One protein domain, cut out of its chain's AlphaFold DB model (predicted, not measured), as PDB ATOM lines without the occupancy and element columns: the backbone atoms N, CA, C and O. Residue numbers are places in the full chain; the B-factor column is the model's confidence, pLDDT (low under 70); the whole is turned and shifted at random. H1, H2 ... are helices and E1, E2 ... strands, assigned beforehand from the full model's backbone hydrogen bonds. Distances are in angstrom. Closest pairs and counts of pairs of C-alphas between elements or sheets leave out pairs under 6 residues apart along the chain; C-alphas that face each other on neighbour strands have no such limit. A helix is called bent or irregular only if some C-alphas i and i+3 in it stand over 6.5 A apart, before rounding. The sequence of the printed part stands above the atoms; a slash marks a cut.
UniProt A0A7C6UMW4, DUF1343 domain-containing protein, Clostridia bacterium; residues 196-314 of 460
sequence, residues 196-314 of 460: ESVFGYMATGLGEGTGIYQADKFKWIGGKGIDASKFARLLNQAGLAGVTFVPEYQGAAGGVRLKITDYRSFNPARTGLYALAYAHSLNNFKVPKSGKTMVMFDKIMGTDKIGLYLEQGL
ATOM      1  N   GLU A 196     -37.108  28.755 -44.470       97.81
ATOM      2  CA  GLU A 196     -36.115  27.818 -43.942       97.81
ATOM      3  C   GLU A 196     -35.522  28.337 -42.622       97.81
ATOM      4  O   GLU A 196     -35.410  27.584 -41.656       97.81
ATOM      5  N   SER A 197     -35.244  29.641 -42.544       98.50
ATOM      6  CA  SER A 197     -34.762  30.307 -41.328       98.50
ATOM      7  C   SER A 197     -35.800  30.283 -40.198       98.50
ATOM      8  O   SER A 197     -35.426  30.161 -39.031       98.50
ATOM      9  N   VAL A 198     -37.102  30.343 -40.519       98.31
ATOM     10  CA  VAL A 198     -38.193  30.218 -39.530       98.31
ATOM     11  C   VAL A 198     -38.142  28.859 -38.835       98.31
ATOM     12  O   VAL A 198     -38.105  28.781 -37.608       98.31
ATOM     13  N   PHE A 199     -38.071  27.779 -39.614       98.25
ATOM     14  CA  PHE A 199     -37.968  26.427 -39.068       98.25
ATOM     15  C   PHE A 199     -36.592  26.169 -38.426       98.25
ATOM     16  O   PHE A 199     -36.490  25.449 -37.434       98.25
ATOM     17  N   GLY A 200     -35.526  26.793 -38.927       98.50
ATOM     18  CA  GLY A 200     -34.189  26.711 -38.341       98.50
ATOM     19  C   GLY A 200     -34.062  27.384 -36.969       98.50
ATOM     20  O   GLY A 200     -33.234  26.962 -36.156       98.50
ATOM     21  N   TYR A 201     -34.881  28.406 -36.685       98.69
ATOM     22  CA  TYR A 201     -34.747  29.274 -35.509       98.69
ATOM     23  C   TYR A 201     -34.679  28.495 -34.192       98.69
ATOM     24  O   TYR A 201     -33.672  28.542 -33.486       98.69
ATOM     25  N   MET A 202     -35.713  27.709 -33.880       98.31
ATOM     26  CA  MET A 202     -35.727  26.896 -32.655       98.31
ATOM     27  C   MET A 202     -34.795  25.685 -32.740       98.31
ATOM     28  O   MET A 202     -34.319  25.215 -31.713       98.31
ATOM     29  N   ALA A 203     -34.506  25.196 -33.947       98.38
ATOM     30  CA  ALA A 203     -33.639  24.041 -34.142       98.38
ATOM     31  C   ALA A 203     -32.155  24.349 -33.874       98.38
ATOM     32  O   ALA A 203     -31.371  23.433 -33.626       98.38
ATOM     33  N   THR A 204     -31.763  25.627 -33.918       98.38
ATOM     34  CA  THR A 204     -30.356  26.046 -33.812       98.38
ATOM     35  C   THR A 204     -30.104  27.136 -32.762       98.38
ATOM     36  O   THR A 204     -28.981  27.276 -32.284       98.38
ATOM     37  N   GLY A 205     -31.132  27.886 -32.346       96.00
ATOM     38  CA  GLY A 205     -31.012  29.082 -31.501       96.00
ATOM     39  C   GLY A 205     -31.031  28.863 -29.982       96.00
ATOM     40  O   GLY A 205     -31.156  29.828 -29.235       96.00
ATOM     41  N   LEU A 206     -30.934  27.623 -29.497       96.38
ATOM     42  CA  LEU A 206     -31.124  27.298 -28.073       96.38
ATOM     43  C   LEU A 206     -29.838  27.338 -27.218       96.38
ATOM     44  O   LEU A 206     -29.902  27.190 -26.001       96.38
ATOM     45  N   GLY A 207     -28.666  27.509 -27.836       93.81
ATOM     46  CA  GLY A 207     -27.355  27.333 -27.194       93.81
ATOM     47  C   GLY A 207     -26.741  28.571 -26.529       93.81
ATOM     48  O   GLY A 207     -25.562  28.540 -26.180       93.81
ATOM     49  N   GLU A 208     -27.475  29.671 -26.370       95.50
ATOM     50  CA  GLU A 208     -26.895  30.958 -25.958       95.50
ATOM     51  C   GLU A 208     -26.057  30.862 -24.668       95.50
ATOM     52  O   GLU A 208     -26.490  30.321 -23.653       95.50
ATOM     53  N   GLY A 209     -24.831  31.389 -24.705       95.88
ATOM     54  CA  GLY A 209     -23.889  31.350 -23.578       95.88
ATOM     55  C   GLY A 209     -23.161  30.016 -23.353       95.88
ATOM     56  O   GLY A 209     -22.249  29.970 -22.531       95.88
ATOM     57  N   THR A 210     -23.498  28.950 -24.085       97.06
ATOM     58  CA  THR A 210     -22.845  27.628 -23.951       97.06
ATOM     59  C   THR A 210     -21.592  27.474 -24.826       97.06
ATOM     60  O   THR A 210     -20.768  26.593 -24.599       97.06
ATOM     61  N   GLY A 211     -21.443  28.324 -25.849       97.00
ATOM     62  CA  GLY A 211     -20.455  28.155 -26.922       97.00
ATOM     63  C   GLY A 211     -20.961  27.332 -28.113       97.00
ATOM     64  O   GLY A 211     -20.245  27.221 -29.110       97.00
ATOM     65  N   ILE A 212     -22.185  26.801 -28.031       98.19
ATOM     66  CA  ILE A 212     -22.960  26.306 -29.172       98.19
ATOM     67  C   ILE A 212     -23.760  27.465 -29.753       98.19
ATOM     68  O   ILE A 212     -24.468  28.155 -29.022       98.19
ATOM     69  N   TYR A 213     -23.647  27.694 -31.055       97.62
ATOM     70  CA  TYR A 213     -24.261  28.831 -31.728       97.62
ATOM     71  C   TYR A 213     -24.836  28.441 -33.091       97.62
ATOM     72  O   TYR A 213     -24.463  27.424 -33.682       97.62
ATOM     73  N   GLN A 214     -25.748  29.281 -33.576       97.50
ATOM     74  CA  GLN A 214     -26.316  29.196 -34.919       97.50
ATOM     75  C   GLN A 214     -25.511  30.027 -35.924       97.50
ATOM     76  O   GLN A 214     -24.955  31.066 -35.565       97.50
ATOM     77  N   ALA A 215     -25.506  29.609 -37.186       97.44
ATOM     78  CA  ALA A 215     -24.965  30.385 -38.296       97.44
ATOM     79  C   ALA A 215     -25.863  30.286 -39.539       97.44
ATOM     80  O   ALA A 215     -26.821  29.510 -39.587       97.44
ATOM     81  N   ASP A 216     -25.543  31.101 -40.547       97.25
ATOM     82  CA  ASP A 216     -26.206  31.115 -41.855       97.25
ATOM     83  C   ASP A 216     -27.724  31.259 -41.774       97.25
ATOM     84  O   ASP A 216     -28.459  30.560 -42.468       97.25
ATOM     85  N   LYS A 217     -28.188  32.185 -40.923       97.62
ATOM     86  CA  LYS A 217     -29.620  32.465 -40.734       97.62
ATOM     87  C   LYS A 217     -30.349  31.227 -40.199       97.62
ATOM     88  O   LYS A 217     -31.357  30.800 -40.743       97.62
ATOM     89  N   PHE A 218     -29.805  30.647 -39.127       98.44
ATOM     90  CA  PHE A 218     -30.344  29.462 -38.451       98.44
ATOM     91  C   PHE A 218     -30.319  28.156 -39.270       98.44
ATOM     92  O   PHE A 218     -31.011  27.197 -38.931       98.44
ATOM     93  N   LYS A 219     -29.494  28.080 -40.323       98.50
ATOM     94  CA  LYS A 219     -29.345  26.878 -41.171       98.50
ATOM     95  C   LYS A 219     -28.198  25.969 -40.730       98.50
ATOM     96  O   LYS A 219     -28.062  24.852 -41.228       98.50
ATOM     97  N   TRP A 220     -27.375  26.429 -39.791       98.69
ATOM     98  CA  TRP A 220     -26.260  25.678 -39.218       98.69
ATOM     99  C   TRP A 220     -26.234  25.820 -37.694       98.69
ATOM    100  O   TRP A 220     -26.561  26.884 -37.170       98.69
ATOM    101  N   ILE A 221     -25.822  24.762 -36.993       98.75
ATOM    102  CA  ILE A 221     -25.570  24.754 -35.544       98.75
ATOM    103  C   ILE A 221     -24.268  24.019 -35.232       98.75
ATOM    104  O   ILE A 221     -24.001  22.942 -35.768       98.75
ATOM    105  N   GLY A 222     -23.477  24.558 -34.311       98.50
ATOM    106  CA  GLY A 222     -22.250  23.912 -33.864       98.50
ATOM    107  C   GLY A 222     -21.477  24.742 -32.856       98.50
ATOM    108  O   GLY A 222     -21.991  25.697 -32.281       98.50
ATOM    109  N   GLY A 223     -20.227  24.358 -32.622       98.25
ATOM    110  CA  GLY A 223     -19.380  25.003 -31.630       98.25
ATOM    111  C   GLY A 223     -17.956  24.462 -31.633       98.25
ATOM    112  O   GLY A 223     -17.624  23.466 -32.282       98.25
ATOM    113  N   LYS A 224     -17.074  25.140 -30.898       96.56
ATOM    114  CA  LYS A 224     -15.677  24.711 -30.770       96.56
ATOM    115  C   LYS A 224     -15.599  23.355 -30.056       96.56
ATOM    116  O   LYS A 224     -16.294  23.120 -29.069       96.56
ATOM    117  N   GLY A 225     -14.723  22.480 -30.547       95.25
ATOM    118  CA  GLY A 225     -14.469  21.170 -29.934       95.25
ATOM    119  C   GLY A 225     -15.513  20.093 -30.241       95.25
ATOM    120  O   GLY A 225     -15.418  19.002 -29.690       95.25
ATOM    121  N   ILE A 226     -16.484  20.362 -31.121       98.00
ATOM    122  CA  ILE A 226     -17.411  19.343 -31.622       98.00
ATOM    123  C   ILE A 226     -16.789  18.617 -32.818       98.00
ATOM    124  O   ILE A 226     -16.317  19.242 -33.765       98.00
ATOM    125  N   ASP A 227     -16.849  17.287 -32.802       98.44
ATOM    126  CA  ASP A 227     -16.614  16.451 -33.981       98.44
ATOM    127  C   ASP A 227     -17.877  16.462 -34.857       98.44
ATOM    128  O   ASP A 227     -18.889  15.839 -34.516       98.44
ATOM    129  N   ALA A 228     -17.823  17.181 -35.981       98.75
ATOM    130  CA  ALA A 228     -18.967  17.368 -36.876       98.75
ATOM    131  C   ALA A 228     -19.548  16.034 -37.376       98.75
ATOM    132  O   ALA A 228     -20.765  15.860 -37.439       98.75
ATOM    133  N   SER A 229     -18.691  15.057 -37.697       98.75
ATOM    134  CA  SER A 229     -19.117  13.757 -38.225       98.75
ATOM    135  C   SER A 229     -19.828  12.914 -37.170       98.75
ATOM    136  O   SER A 229     -20.814  12.243 -37.487       98.75
ATOM    137  N   LYS A 230     -19.364  12.943 -35.914       98.75
ATOM    138  CA  LYS A 230     -20.079  12.296 -34.801       98.75
ATOM    139  C   LYS A 230     -21.391  13.008 -34.494       98.75
ATOM    140  O   LYS A 230     -22.395  12.329 -34.291       98.75
ATOM    141  N   PHE A 231     -21.402  14.339 -34.518       98.81
ATOM    142  CA  PHE A 231     -22.605  15.122 -34.240       98.81
ATOM    143  C   PHE A 231     -23.712  14.859 -35.266       98.81
ATOM    144  O   PHE A 231     -24.826  14.494 -34.889       98.81
ATOM    145  N   ALA A 232     -23.382  14.908 -36.561       98.88
ATOM    146  CA  ALA A 232     -24.303  14.548 -37.635       98.88
ATOM    147  C   ALA A 232     -24.821  13.111 -37.500       98.88
ATOM    148  O   ALA A 232     -26.001  12.853 -37.721       98.88
ATOM    149  N   ARG A 233     -23.958  12.156 -37.123       98.88
ATOM    150  CA  ARG A 233     -24.360  10.754 -36.945       98.88
ATOM    151  C   ARG A 233     -25.381  10.588 -35.824       98.88
ATOM    152  O   ARG A 233     -26.390   9.930 -36.051       98.88
ATOM    153  N   LEU A 234     -25.137  11.191 -34.658       98.75
ATOM    154  CA  LEU A 234     -26.065  11.144 -33.522       98.75
ATOM    155  C   LEU A 234     -27.434  11.716 -33.905       98.75
ATOM    156  O   LEU A 234     -28.450  11.071 -33.674       98.75
ATOM    157  N   LEU A 235     -27.453  12.882 -34.554       98.81
ATOM    158  CA  LEU A 235     -28.695  13.534 -34.962       98.81
ATOM    159  C   LEU A 235     -29.463  12.746 -36.033       98.81
ATOM    160  O   LEU A 235     -30.664  12.534 -35.888       98.81
ATOM    161  N   ASN A 236     -28.783  12.244 -37.068       98.75
ATOM    162  CA  ASN A 236     -29.426  11.439 -38.113       98.75
ATOM    163  C   ASN A 236     -29.939  10.082 -37.587       98.75
ATOM    164  O   ASN A 236     -30.895   9.538 -38.131       98.75
ATOM    165  N   GLN A 237     -29.332   9.529 -36.531       98.44
ATOM    166  CA  GLN A 237     -29.780   8.282 -35.895       98.44
ATOM    167  C   GLN A 237     -30.887   8.488 -34.851       98.44
ATOM    168  O   GLN A 237     -31.461   7.513 -34.373       98.44
ATOM    169  N   ALA A 238     -31.217   9.736 -34.509       97.94
ATOM    170  CA  ALA A 238     -32.187  10.048 -33.466       97.94
ATOM    171  C   ALA A 238     -33.659   9.932 -33.903       97.94
ATOM    172  O   ALA A 238     -34.554  10.092 -33.073       97.94
ATOM    173  N   GLY A 239     -33.922   9.666 -35.188       96.31
ATOM    174  CA  GLY A 239     -35.283   9.520 -35.717       96.31
ATOM    175  C   GLY A 239     -36.071  10.834 -35.779       96.31
ATOM    176  O   GLY A 239     -37.294  10.822 -35.653       96.31
ATOM    177  N   LEU A 240     -35.384  11.971 -35.941       98.38
ATOM    178  CA  LEU A 240     -36.018  13.274 -36.156       98.38
ATOM    179  C   LEU A 240     -36.598  13.331 -37.577       98.38
ATOM    180  O   LEU A 240     -35.861  13.258 -38.557       98.38
ATOM    181  N   ALA A 241     -37.924  13.421 -37.689       98.12
ATOM    182  CA  ALA A 241     -38.610  13.446 -38.976       98.12
ATOM    183  C   ALA A 241     -38.373  14.764 -39.731       98.12
ATOM    184  O   ALA A 241     -38.141  15.811 -39.124       98.12
ATOM    185  N   GLY A 242     -38.429  14.703 -41.061       98.12
ATOM    186  CA  GLY A 242     -38.400  15.887 -41.921       98.12
ATOM    187  C   GLY A 242     -37.056  16.613 -42.014       98.12
ATOM    188  O   GLY A 242     -37.002  17.683 -42.616       98.12
ATOM    189  N   VAL A 243     -35.966  16.061 -41.470       98.69
ATOM    190  CA  VAL A 243     -34.639  16.693 -41.493       98.69
ATOM    191  C   VAL A 243     -33.509  15.681 -41.660       98.69
ATOM    192  O   VAL A 243     -33.572  14.548 -41.189       98.69
ATOM    193  N   THR A 244     -32.439  16.124 -42.312       98.56
ATOM    194  CA  THR A 244     -31.138  15.452 -42.332       98.56
ATOM    195  C   THR A 244     -30.047  16.440 -41.951       98.56
ATOM    196  O   THR A 244     -30.161  17.638 -42.212       98.56
ATOM    197  N   PHE A 245     -28.982  15.937 -41.336       98.81
ATOM    198  CA  PHE A 245     -27.885  16.752 -40.824       98.81
ATOM    199  C   PHE A 245     -26.601  16.432 -41.576       98.81
ATOM    200  O   PHE A 245     -26.136  15.288 -41.569       98.81
ATOM    201  N   VAL A 246     -26.023  17.443 -42.218       98.69
ATOM    202  CA  VAL A 246     -24.768  17.317 -42.967       98.69
ATOM    203  C   VAL A 246     -23.632  17.855 -42.096       98.69
ATOM    204  O   VAL A 246     -23.720  19.003 -41.663       98.69
ATOM    205  N   PRO A 247     -22.582  17.065 -41.805       98.75
ATOM    206  CA  PRO A 247     -21.462  17.542 -41.002       98.75
ATOM    207  C   PRO A 247     -20.739  18.676 -41.729       98.75
ATOM    208  O   PRO A 247     -20.386  18.541 -42.899       98.75
ATOM    209  N   GLU A 248     -20.488  19.775 -41.029       98.56
ATOM    210  CA  GLU A 248     -19.828  20.948 -41.599       98.56
ATOM    211  C   GLU A 248     -18.980  21.652 -40.536       98.56
ATOM    212  O   GLU A 248     -19.417  21.823 -39.396       98.56
ATOM    213  N   TYR A 249     -17.776  22.078 -40.919       98.31
ATOM    214  CA  TYR A 249     -16.901  22.893 -40.079       98.31
ATOM    215  C   TYR A 249     -16.935  24.355 -40.524       98.31
ATOM    216  O   TYR A 249     -16.807  24.649 -41.710       98.31
ATOM    217  N   GLN A 250     -17.015  25.267 -39.555       96.94
ATOM    218  CA  GLN A 250     -16.832  26.703 -39.752       96.94
ATOM    219  C   GLN A 250     -15.608  27.160 -38.953       96.94
ATOM    220  O   GLN A 250     -15.654  27.361 -37.737       96.94
ATOM    221  N   GLY A 251     -14.463  27.255 -39.634       95.06
ATOM    222  CA  GLY A 251     -13.173  27.462 -38.977       95.06
ATOM    223  C   GLY A 251     -12.857  26.320 -38.003       95.06
ATOM    224  O   GLY A 251     -12.808  25.159 -38.398       95.06
ATOM    225  N   ALA A 252     -12.648  26.646 -36.725       94.69
ATOM    226  CA  ALA A 252     -12.374  25.662 -35.669       94.69
ATOM    227  C   ALA A 252     -13.641  25.077 -35.008       94.69
ATOM    228  O   ALA A 252     -13.529  24.257 -34.092       94.69
ATOM    229  N   ALA A 253     -14.832  25.527 -35.409       98.06
ATOM    230  CA  ALA A 253     -16.094  25.016 -34.894       98.06
ATOM    231  C   ALA A 253     -16.596  23.867 -35.771       98.06
ATOM    232  O   ALA A 253     -16.736  24.024 -36.983       98.06
ATOM    233  N   GLY A 254     -16.870  22.719 -35.155       98.62
ATOM    234  CA  GLY A 254     -17.568  21.620 -35.810       98.62
ATOM    235  C   GLY A 254     -19.063  21.721 -35.553       98.62
ATOM    236  O   GLY A 254     -19.497  22.137 -34.478       98.62
ATOM    237  N   GLY A 255     -19.861  21.355 -36.545       98.62
ATOM    238  CA  GLY A 255     -21.305  21.463 -36.460       98.62
ATOM    239  C   GLY A 255     -22.009  20.689 -37.554       98.62
ATOM    240  O   GLY A 255     -21.440  19.800 -38.194       98.62
ATOM    241  N   VAL A 256     -23.272  21.035 -37.749       98.81
ATOM    242  CA  VAL A 256     -24.121  20.448 -38.773       98.81
ATOM    243  C   VAL A 256     -24.921  21.523 -39.487       98.81
ATOM    244  O   VAL A 256     -25.477  22.425 -38.859       98.81
ATOM    245  N   ARG A 257     -25.020  21.387 -40.808       98.75
ATOM    246  CA  ARG A 257     -26.018  22.082 -41.613       98.75
ATOM    247  C   ARG A 257     -27.311  21.285 -41.601       98.75
ATOM    248  O   ARG A 257     -27.299  20.068 -41.816       98.75
ATOM    249  N   LEU A 258     -28.418  21.972 -41.353       98.56
ATOM    250  CA  LEU A 258     -29.749  21.394 -41.417       98.56
ATOM    251  C   LEU A 258     -30.184  21.363 -42.879       98.56
ATOM    252  O   LEU A 258     -30.089  22.362 -43.585       98.56
ATOM    253  N   LYS A 259     -30.683  20.215 -43.328       98.19
ATOM    254  CA  LYS A 259     -31.404  20.083 -44.591       98.19
ATOM    255  C   LYS A 259     -32.801  19.581 -44.271       98.19
ATOM    256  O   LYS A 259     -32.993  18.383 -44.050       98.19
ATOM    257  N   ILE A 260     -33.755  20.507 -44.223       98.25
ATOM    258  CA  ILE A 260     -35.169  20.195 -44.011       98.25
ATOM    259  C   ILE A 260     -35.693  19.540 -45.292       98.25
ATOM    260  O   ILE A 260     -35.650  20.129 -46.371       98.25
ATOM    261  N   THR A 261     -36.123  18.287 -45.185       98.00
ATOM    262  CA  THR A 261     -36.630  17.482 -46.305       98.00
ATOM    263  C   THR A 261     -38.150  17.463 -46.368       98.00
ATOM    264  O   THR A 261     -38.701  17.234 -47.438       98.00
ATOM    265  N   ASP A 262     -38.819  17.691 -45.238       97.94
ATOM    266  CA  ASP A 262     -40.271  17.829 -45.159       97.94
ATOM    267  C   ASP A 262     -40.644  18.756 -43.998       97.94
ATOM    268  O   ASP A 262     -40.451  18.428 -42.830       97.94
ATOM    269  N   TYR A 263     -41.203  19.916 -44.334       96.88
ATOM    270  CA  TYR A 263     -41.583  20.942 -43.367       96.88
ATOM    271  C   TYR A 263     -42.780  20.545 -42.494       96.88
ATOM    272  O   TYR A 263     -42.932  21.098 -41.410       96.88
ATOM    273  N   ARG A 264     -43.624  19.599 -42.928       94.81
ATOM    274  CA  ARG A 264     -44.816  19.197 -42.163       94.81
ATOM    275  C   ARG A 264     -44.477  18.267 -41.007       94.81
ATOM    276  O   ARG A 264     -45.071  18.375 -39.938       94.81
ATOM    277  N   SER A 265     -43.539  17.346 -41.221       96.44
ATOM    278  CA  SER A 265     -43.089  16.419 -40.177       96.44
ATOM    279  C   SER A 265     -41.925  16.955 -39.338       96.44
ATOM    280  O   SER A 265     -41.659  16.419 -38.259       96.44
ATOM    281  N   PHE A 266     -41.242  18.013 -39.789       98.44
ATOM    282  CA  PHE A 266     -40.123  18.606 -39.063       98.44
ATOM    283  C   PHE A 266     -40.578  19.377 -37.816       98.44
ATOM    284  O   PHE A 266     -41.261  20.392 -37.903       98.44
ATOM    285  N   ASN A 267     -40.136  18.924 -36.638       98.56
ATOM    286  CA  ASN A 267     -40.369  19.600 -35.362       98.56
ATOM    287  C   ASN A 267     -39.096  20.350 -34.910       98.56
ATOM    288  O   ASN A 267     -38.136  19.713 -34.446       98.56
ATOM    289  N   PRO A 268     -39.061  21.691 -35.021       98.38
ATOM    290  CA  PRO A 268     -37.854  22.466 -34.761       98.38
ATOM    291  C   PRO A 268     -37.513  22.595 -33.271       98.38
ATOM    292  O   PRO A 268     -36.337  22.543 -32.919       98.38
ATOM    293  N   ALA A 269     -38.505  22.687 -32.378       98.38
ATOM    294  CA  ALA A 269     -38.264  22.756 -30.931       98.38
ATOM    295  C   ALA A 269     -37.626  21.462 -30.405       98.38
ATOM    296  O   ALA A 269     -36.607  21.498 -29.708       98.38
ATOM    297  N   ARG A 270     -38.175  20.312 -30.815       98.50
ATOM    298  CA  ARG A 270     -37.619  18.992 -30.504       98.50
ATOM    299  C   ARG A 270     -36.203  18.832 -31.050       98.50
ATOM    300  O   ARG A 270     -35.299  18.397 -30.339       98.50
ATOM    301  N   THR A 271     -35.995  19.231 -32.303       98.75
ATOM    302  CA  THR A 271     -34.680  19.162 -32.950       98.75
ATOM    303  C   THR A 271     -33.635  19.999 -32.216       98.75
ATOM    304  O   THR A 271     -32.527  19.514 -31.990       98.75
ATOM    305  N   GLY A 272     -33.985  21.215 -31.789       98.56
ATOM    306  CA  GLY A 272     -33.076  22.090 -31.049       98.56
ATOM    307  C   GLY A 272     -32.617  21.491 -29.725       98.56
ATOM    308  O   GLY A 272     -31.429  21.545 -29.401       98.56
ATOM    309  N   LEU A 273     -33.527  20.853 -28.984       98.69
ATOM    310  CA  LEU A 273     -33.181  20.135 -27.756       98.69
ATOM    311  C   LEU A 273     -32.188  18.997 -28.025       98.69
ATOM    312  O   LEU A 273     -31.208  18.848 -27.295       98.69
ATOM    313  N   TYR A 274     -32.424  18.203 -29.072       98.81
ATOM    314  CA  TYR A 274     -31.554  17.079 -29.436       98.81
ATOM    315  C   TYR A 274     -30.172  17.570 -29.861       98.81
ATOM    316  O   TYR A 274     -29.163  17.022 -29.418       98.81
ATOM    317  N   ALA A 275     -30.122  18.628 -30.673       98.69
ATOM    318  CA  ALA A 275     -28.879  19.265 -31.083       98.69
ATOM    319  C   ALA A 275     -28.077  19.748 -29.870       98.69
ATOM    320  O   ALA A 275     -26.894  19.434 -29.758       98.69
ATOM    321  N   LEU A 276     -28.720  20.431 -28.922       98.44
ATOM    322  CA  LEU A 276     -28.059  20.933 -27.721       98.44
ATOM    323  C   LEU A 276     -27.562  19.804 -26.802       98.44
ATOM    324  O   LEU A 276     -26.424  19.845 -26.336       98.44
ATOM    325  N   ALA A 277     -28.384  18.779 -26.567       98.69
ATOM    326  CA  ALA A 277     -28.031  17.658 -25.700       98.69
ATOM    327  C   ALA A 277     -26.898  16.793 -26.273       98.69
ATOM    328  O   ALA A 277     -25.980  16.417 -25.541       98.69
ATOM    329  N   TYR A 278     -26.900  16.527 -27.581       98.75
ATOM    330  CA  TYR A 278     -25.779  15.837 -28.223       98.75
ATOM    331  C   TYR A 278     -24.533  16.715 -28.347       98.75
ATOM    332  O   TYR A 278     -23.424  16.206 -28.223       98.75
ATOM    333  N   ALA A 279     -24.676  18.028 -28.538       98.56
ATOM    334  CA  ALA A 279     -23.532  18.930 -28.471       98.56
ATOM    335  C   ALA A 279     -22.864  18.862 -27.086       98.56
ATOM    336  O   ALA A 279     -21.649  18.676 -27.007       98.56
ATOM    337  N   HIS A 280     -23.659  18.907 -26.009       98.50
ATOM    338  CA  HIS A 280     -23.164  18.774 -24.638       98.50
ATOM    339  C   HIS A 280     -22.467  17.428 -24.411       98.50
ATOM    340  O   HIS A 280     -21.380  17.392 -23.840       98.50
ATOM    341  N   SER A 281     -23.029  16.319 -24.905       97.94
ATOM    342  CA  SER A 281     -22.404  14.999 -24.739       97.94
ATOM    343  C   SER A 281     -21.079  14.842 -25.500       97.94
ATOM    344  O   SER A 281     -20.259  14.006 -25.126       97.94
ATOM    345  N   LEU A 282     -20.848  15.638 -26.548       97.62
ATOM    346  CA  LEU A 282     -19.635  15.576 -27.364       97.62
ATOM    347  C   LEU A 282     -18.497  16.462 -26.853       97.62
ATOM    348  O   LEU A 282     -17.340  16.060 -26.974       97.62
ATOM    349  N   ASN A 283     -18.793  17.653 -26.327       95.50
ATOM    350  CA  ASN A 283     -17.756  18.610 -25.917       95.50
ATOM    351  C   ASN A 283     -17.812  19.024 -24.438       95.50
ATOM    352  O   ASN A 283     -16.929  19.763 -24.001       95.50
ATOM    353  N   ASN A 284     -18.811  18.554 -23.680       96.44
ATOM    354  CA  ASN A 284     -19.018  18.856 -22.263       96.44
ATOM    355  C   ASN A 284     -18.927  20.363 -21.960       96.44
ATOM    356  O   ASN A 284     -18.219  20.789 -21.041       96.44
ATOM    357  N   PHE A 285     -19.569  21.184 -22.799       97.25
ATOM    358  CA  PHE A 285     -19.561  22.631 -22.621       97.25
ATOM    359  C   PHE A 285     -20.092  23.031 -21.239       97.25
ATOM    360  O   PHE A 285     -20.942  22.368 -20.647       97.25
ATOM    361  N   LYS A 286     -19.627  24.171 -20.724       97.31
ATOM    362  CA  LYS A 286     -20.120  24.704 -19.454       97.31
ATOM    363  C   LYS A 286     -21.527  25.276 -19.634       97.31
ATOM    364  O   LYS A 286     -21.709  26.228 -20.390       97.31
ATOM    365  N   VAL A 287     -22.491  24.748 -18.890       97.56
ATOM    366  CA  VAL A 287     -23.860  25.271 -18.847       97.56
ATOM    367  C   VAL A 287     -23.892  26.609 -18.081       97.56
ATOM    368  O   VAL A 287     -23.435  26.665 -16.933       97.56
ATOM    369  N   PRO A 288     -24.396  27.708 -18.680       96.88
ATOM    370  CA  PRO A 288     -24.643  28.958 -17.963       96.88
ATOM    371  C   PRO A 288     -25.693  28.762 -16.868       96.88
ATOM    372  O   PRO A 288     -26.673  28.062 -17.088       96.88
ATOM    373  N   LYS A 289     -25.519  29.401 -15.707       94.81
ATOM    374  CA  LYS A 289     -26.447  29.274 -14.573       94.81
ATOM    375  C   LYS A 289     -26.911  30.633 -14.093       94.81
ATOM    376  O   LYS A 289     -26.082  31.523 -13.877       94.81
ATOM    377  N   SER A 290     -28.213  30.777 -13.889       95.12
ATOM    378  CA  SER A 290     -28.778  31.956 -13.240       95.12
ATOM    379  C   SER A 290     -28.329  32.066 -11.782       95.12
ATOM    380  O   SER A 290     -28.184  31.078 -11.064       95.12
ATOM    381  N   GLY A 291     -28.093  33.303 -11.352       91.19
ATOM    382  CA  GLY A 291     -27.813  33.657  -9.962       91.19
ATOM    383  C   GLY A 291     -28.635  34.882  -9.582       91.19
ATOM    384  O   GLY A 291     -29.842  34.907  -9.785       91.19
ATOM    385  N   LYS A 292     -27.977  35.953  -9.113       89.75
ATOM    386  CA  LYS A 292     -28.645  37.256  -8.902       89.75
ATOM    387  C   LYS A 292     -29.236  37.839 -10.190       89.75
ATOM    388  O   LYS A 292     -30.203  38.589 -10.143       89.75
ATOM    389  N   THR A 293     -28.623  37.524 -11.327       93.62
ATOM    390  CA  THR A 293     -29.109  37.892 -12.653       93.62
ATOM    391  C   THR A 293     -29.367  36.620 -13.439       93.62
ATOM    392  O   THR A 293     -28.554  35.693 -13.418       93.62
ATOM    393  N   MET A 294     -30.500  36.592 -14.130       95.81
ATOM    394  CA  MET A 294     -30.887  35.470 -14.969       95.81
ATOM    395  C   MET A 294     -30.089  35.486 -16.272       95.81
ATOM    396  O   MET A 294     -30.056  36.505 -16.977       95.81
ATOM    397  N   VAL A 295     -29.430  34.370 -16.578       97.31
ATOM    398  CA  VAL A 295     -28.637  34.216 -17.806       97.31
ATOM    399  C   VAL A 295     -29.549  33.987 -19.005       97.31
ATOM    400  O   VAL A 295     -30.667  33.499 -18.863       97.31
ATOM    401  N   MET A 296     -29.083  34.340 -20.206       97.00
ATOM    402  CA  MET A 296     -29.908  34.214 -21.412       97.00
ATOM    403  C   MET A 296     -30.281  32.759 -21.728       97.00
ATOM    404  O   MET A 296     -31.383  32.519 -22.201       97.00
ATOM    405  N   PHE A 297     -29.414  31.798 -21.397       97.94
ATOM    406  CA  PHE A 297     -29.709  30.373 -21.537       97.94
ATOM    407  C   PHE A 297     -31.011  29.984 -20.821       97.94
ATOM    408  O   PHE A 297     -31.949  29.514 -21.459       97.94
ATOM    409  N   ASP A 298     -31.114  30.275 -19.522       98.00
ATOM    410  CA  ASP A 298     -32.297  29.935 -18.726       98.00
ATOM    411  C   ASP A 298     -33.534  30.735 -19.162       98.00
ATOM    412  O   ASP A 298     -34.639  30.200 -19.135       98.00
ATOM    413  N   LYS A 299     -33.367  31.979 -19.641       97.88
ATOM    414  CA  LYS A 299     -34.464  32.763 -20.249       97.88
ATOM    415  C   LYS A 299     -35.008  32.094 -21.510       97.88
ATOM    416  O   LYS A 299     -36.217  31.959 -21.669       97.88
ATOM    417  N   ILE A 300     -34.114  31.661 -22.401       97.50
ATOM    418  CA  ILE A 300     -34.473  30.977 -23.649       97.50
ATOM    419  C   ILE A 300     -35.109  29.624 -23.354       97.50
ATOM    420  O   ILE A 300     -36.075  29.270 -24.024       97.50
ATOM    421  N   MET A 301     -34.620  28.891 -22.351       97.75
ATOM    422  CA  MET A 301     -35.200  27.619 -21.910       97.75
ATOM    423  C   MET A 301     -36.512  27.803 -21.149       97.75
ATOM    424  O   MET A 301     -37.391  26.944 -21.230       97.75
ATOM    425  N   GLY A 302     -36.697  28.951 -20.497       97.88
ATOM    426  CA  GLY A 302     -37.828  29.243 -19.619       97.88
ATOM    427  C   GLY A 302     -37.760  28.489 -18.286       97.88
ATOM    428  O   GLY A 302     -38.764  28.384 -17.596       97.88
ATOM    429  N   THR A 303     -36.608  27.903 -17.957       97.94
ATOM    430  CA  THR A 303     -36.354  27.099 -16.754       97.94
ATOM    431  C   THR A 303     -34.848  26.850 -16.634       97.94
ATOM    432  O   THR A 303     -34.156  26.756 -17.650       97.94
ATOM    433  N   ASP A 304     -34.332  26.678 -15.419       97.62
ATOM    434  CA  ASP A 304     -32.948  26.242 -15.165       97.62
ATOM    435  C   ASP A 304     -32.768  24.718 -15.321       97.62
ATOM    436  O   ASP A 304     -31.652  24.202 -15.454       97.62
ATOM    437  N   LYS A 305     -33.877  23.970 -15.349       98.19
ATOM    438  CA  LYS A 305     -33.872  22.503 -15.322       98.19
ATOM    439  C   LYS A 305     -33.210  21.872 -16.536       98.19
ATOM    440  O   LYS A 305     -32.563  20.841 -16.385       98.19
ATOM    441  N   ILE A 306     -33.324  22.474 -17.724       98.19
ATOM    442  CA  ILE A 306     -32.679  21.934 -18.931       98.19
ATOM    443  C   ILE A 306     -31.163  21.897 -18.749       98.19
ATOM    444  O   ILE A 306     -30.543  20.872 -19.023       98.19
ATOM    445  N   GLY A 307     -30.580  22.963 -18.202       97.81
ATOM    446  CA  GLY A 307     -29.162  23.003 -17.874       97.81
ATOM    447  C   GLY A 307     -28.753  21.909 -16.886       97.81
ATOM    448  O   GLY A 307     -27.785  21.189 -17.125       97.81
ATOM    449  N   LEU A 308     -29.541  21.720 -15.823       98.12
ATOM    450  CA  LEU A 308     -29.313  20.657 -14.835       98.12
ATOM    451  C   LEU A 308     -29.375  19.257 -15.459       98.12
ATOM    452  O   LEU A 308     -28.586  18.383 -15.101       98.12
ATOM    453  N   TYR A 309     -30.295  19.026 -16.393       98.62
ATOM    454  CA  TYR A 309     -30.431  17.738 -17.070       98.62
ATOM    455  C   TYR A 309     -29.267  17.433 -18.013       98.62
ATOM    456  O   TYR A 309     -28.836  16.280 -18.090       98.62
ATOM    457  N   LEU A 310     -28.735  18.454 -18.690       98.44
ATOM    458  CA  LEU A 310     -27.527  18.324 -19.504       98.44
ATOM    459  C   LEU A 310     -26.331  17.913 -18.638       98.44
ATOM    460  O   LEU A 310     -25.655  16.938 -18.960       98.44
ATOM    461  N   GLU A 311     -26.120  18.582 -17.500       98.06
ATOM    462  CA  GLU A 311     -25.031  18.260 -16.562       98.06
ATOM    463  C   GLU A 311     -25.174  16.864 -15.931       98.06
ATOM    464  O   GLU A 311     -24.174  16.215 -15.632       98.06
ATOM    465  N   GLN A 312     -26.405  16.373 -15.764       98.00
ATOM    466  CA  GLN A 312     -26.685  14.996 -15.333       98.00
ATOM    467  C   GLN A 312     -26.411  13.950 -16.427       98.00
ATOM    468  O   GLN A 312     -26.484  12.752 -16.154       98.00
ATOM    469  N   GLY A 313     -26.115  14.376 -17.658       97.56
ATOM    470  CA  GLY A 313     -25.878  13.486 -18.792       97.56
ATOM    471  C   GLY A 313     -27.142  12.792 -19.299       97.56
ATOM    472  O   GLY A 313     -27.040  11.725 -19.906       97.56
ATOM    473  N   LEU A 314     -28.328  13.360 -19.045       98.62
ATOM    474  CA  LEU A 314     -29.576  12.794 -19.554       98.62
ATOM    475  C   LEU A 314     -29.597  12.827 -21.085       98.62
ATOM    476  O   LEU A 314     -29.178  13.798 -21.717       98.62
TER     477      LEU A 314
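This is residues 196 to 314 of the 460 residues of the protein "DUF1343 domain-containing protein" of Clostridia bacterium (UniProt A0A7C6UMW4). A strongly twisted sheet of four strands has helices over one face and its other face bare: H2 covers the E3 and E4 side, H3 runs over E2, and H1 sits beside the strands. Beyond H3, away from the sheet, come two short helices, H4 and H5, reached through a wide loop, residues 284 to 295. The printed part has 119 residues with five named helices and four named strands, in the order H1 E1 E2 H2 E3 E4 H3 H4 H5; the sheet, E1 E2 E4 E3, is antiparallel, and the class is mixed, helices and strands. The whole is compact, with a radius of gyration of the C-alphas of 13.4 A and spans of 43 by 30 by 26 A.

Begin at H1, residues 196 to 204, which is only just irregular: C-alphas 199 and 202 are 6.8 A apart. Next, E1, residues 212 to 215, and E2, residues 220 to 224, form a hairpin, with N 213 and O 222 2.9 A apart. H2, residues 228 to 237, leads to a second hairpin, E3, residues 243 to 250, and E4, residues 253 to 260, where N 246 and O 257 are 2.9 A apart. E4 is also antiparallel to E2, with N 256 and O 221 2.8 A apart. E2, H2 and E3 form a split strand-helix-strand unit, two strands running the same way with E4 between them, and its crossover is right-handed. H2 is on the sheet at a height of 8.0 A, over E3 and, only just, over E4, with 3 of its C-alphas there. Look next at H3, residues 268 to 283, on the same face at a height of 8.4 A, along E2 at 20 degrees on the local plane. H3 touches H2 at a steep tilt of 46 degrees, opposite ways; their closest C-alphas, of Phe 231 and Tyr 278, are 6.8 A apart. With residues 268 to 275 alone it touches H1, closest at Ala 203 and Gly 272, 3.7 A between C-alphas. H4, residues 296 to 301, is apart from H3. H5, residues 305 to 311, is close to H3 but not clearly touching, the closest C-alphas, of Ala 277 and Leu 310, being 6.3 A apart. Every O i to N i+4 pair is within hydrogen-bond range in H2, H3, H4 and H5, but 3 of 5 in H1.

Find C-alpha 196 at (-36.115, 27.818, -43.942), where H1 begins. E3 is 20.5 A long and bends by 54 degrees at residue 247; E4 is 21.7 A long. H3 runs 22.3 A from C-alpha 268 at (-37.854, 22.466, -34.761), and H5 ends at C-alpha 311, (-25.031, 18.260, -16.562).

The C-alphas farthest apart, of Thr 261 and Lys 292, are 43.1 A apart. The printed part has no cut, its one long link joins H3 to H4, and no printed residue is under 70 in pLDDT.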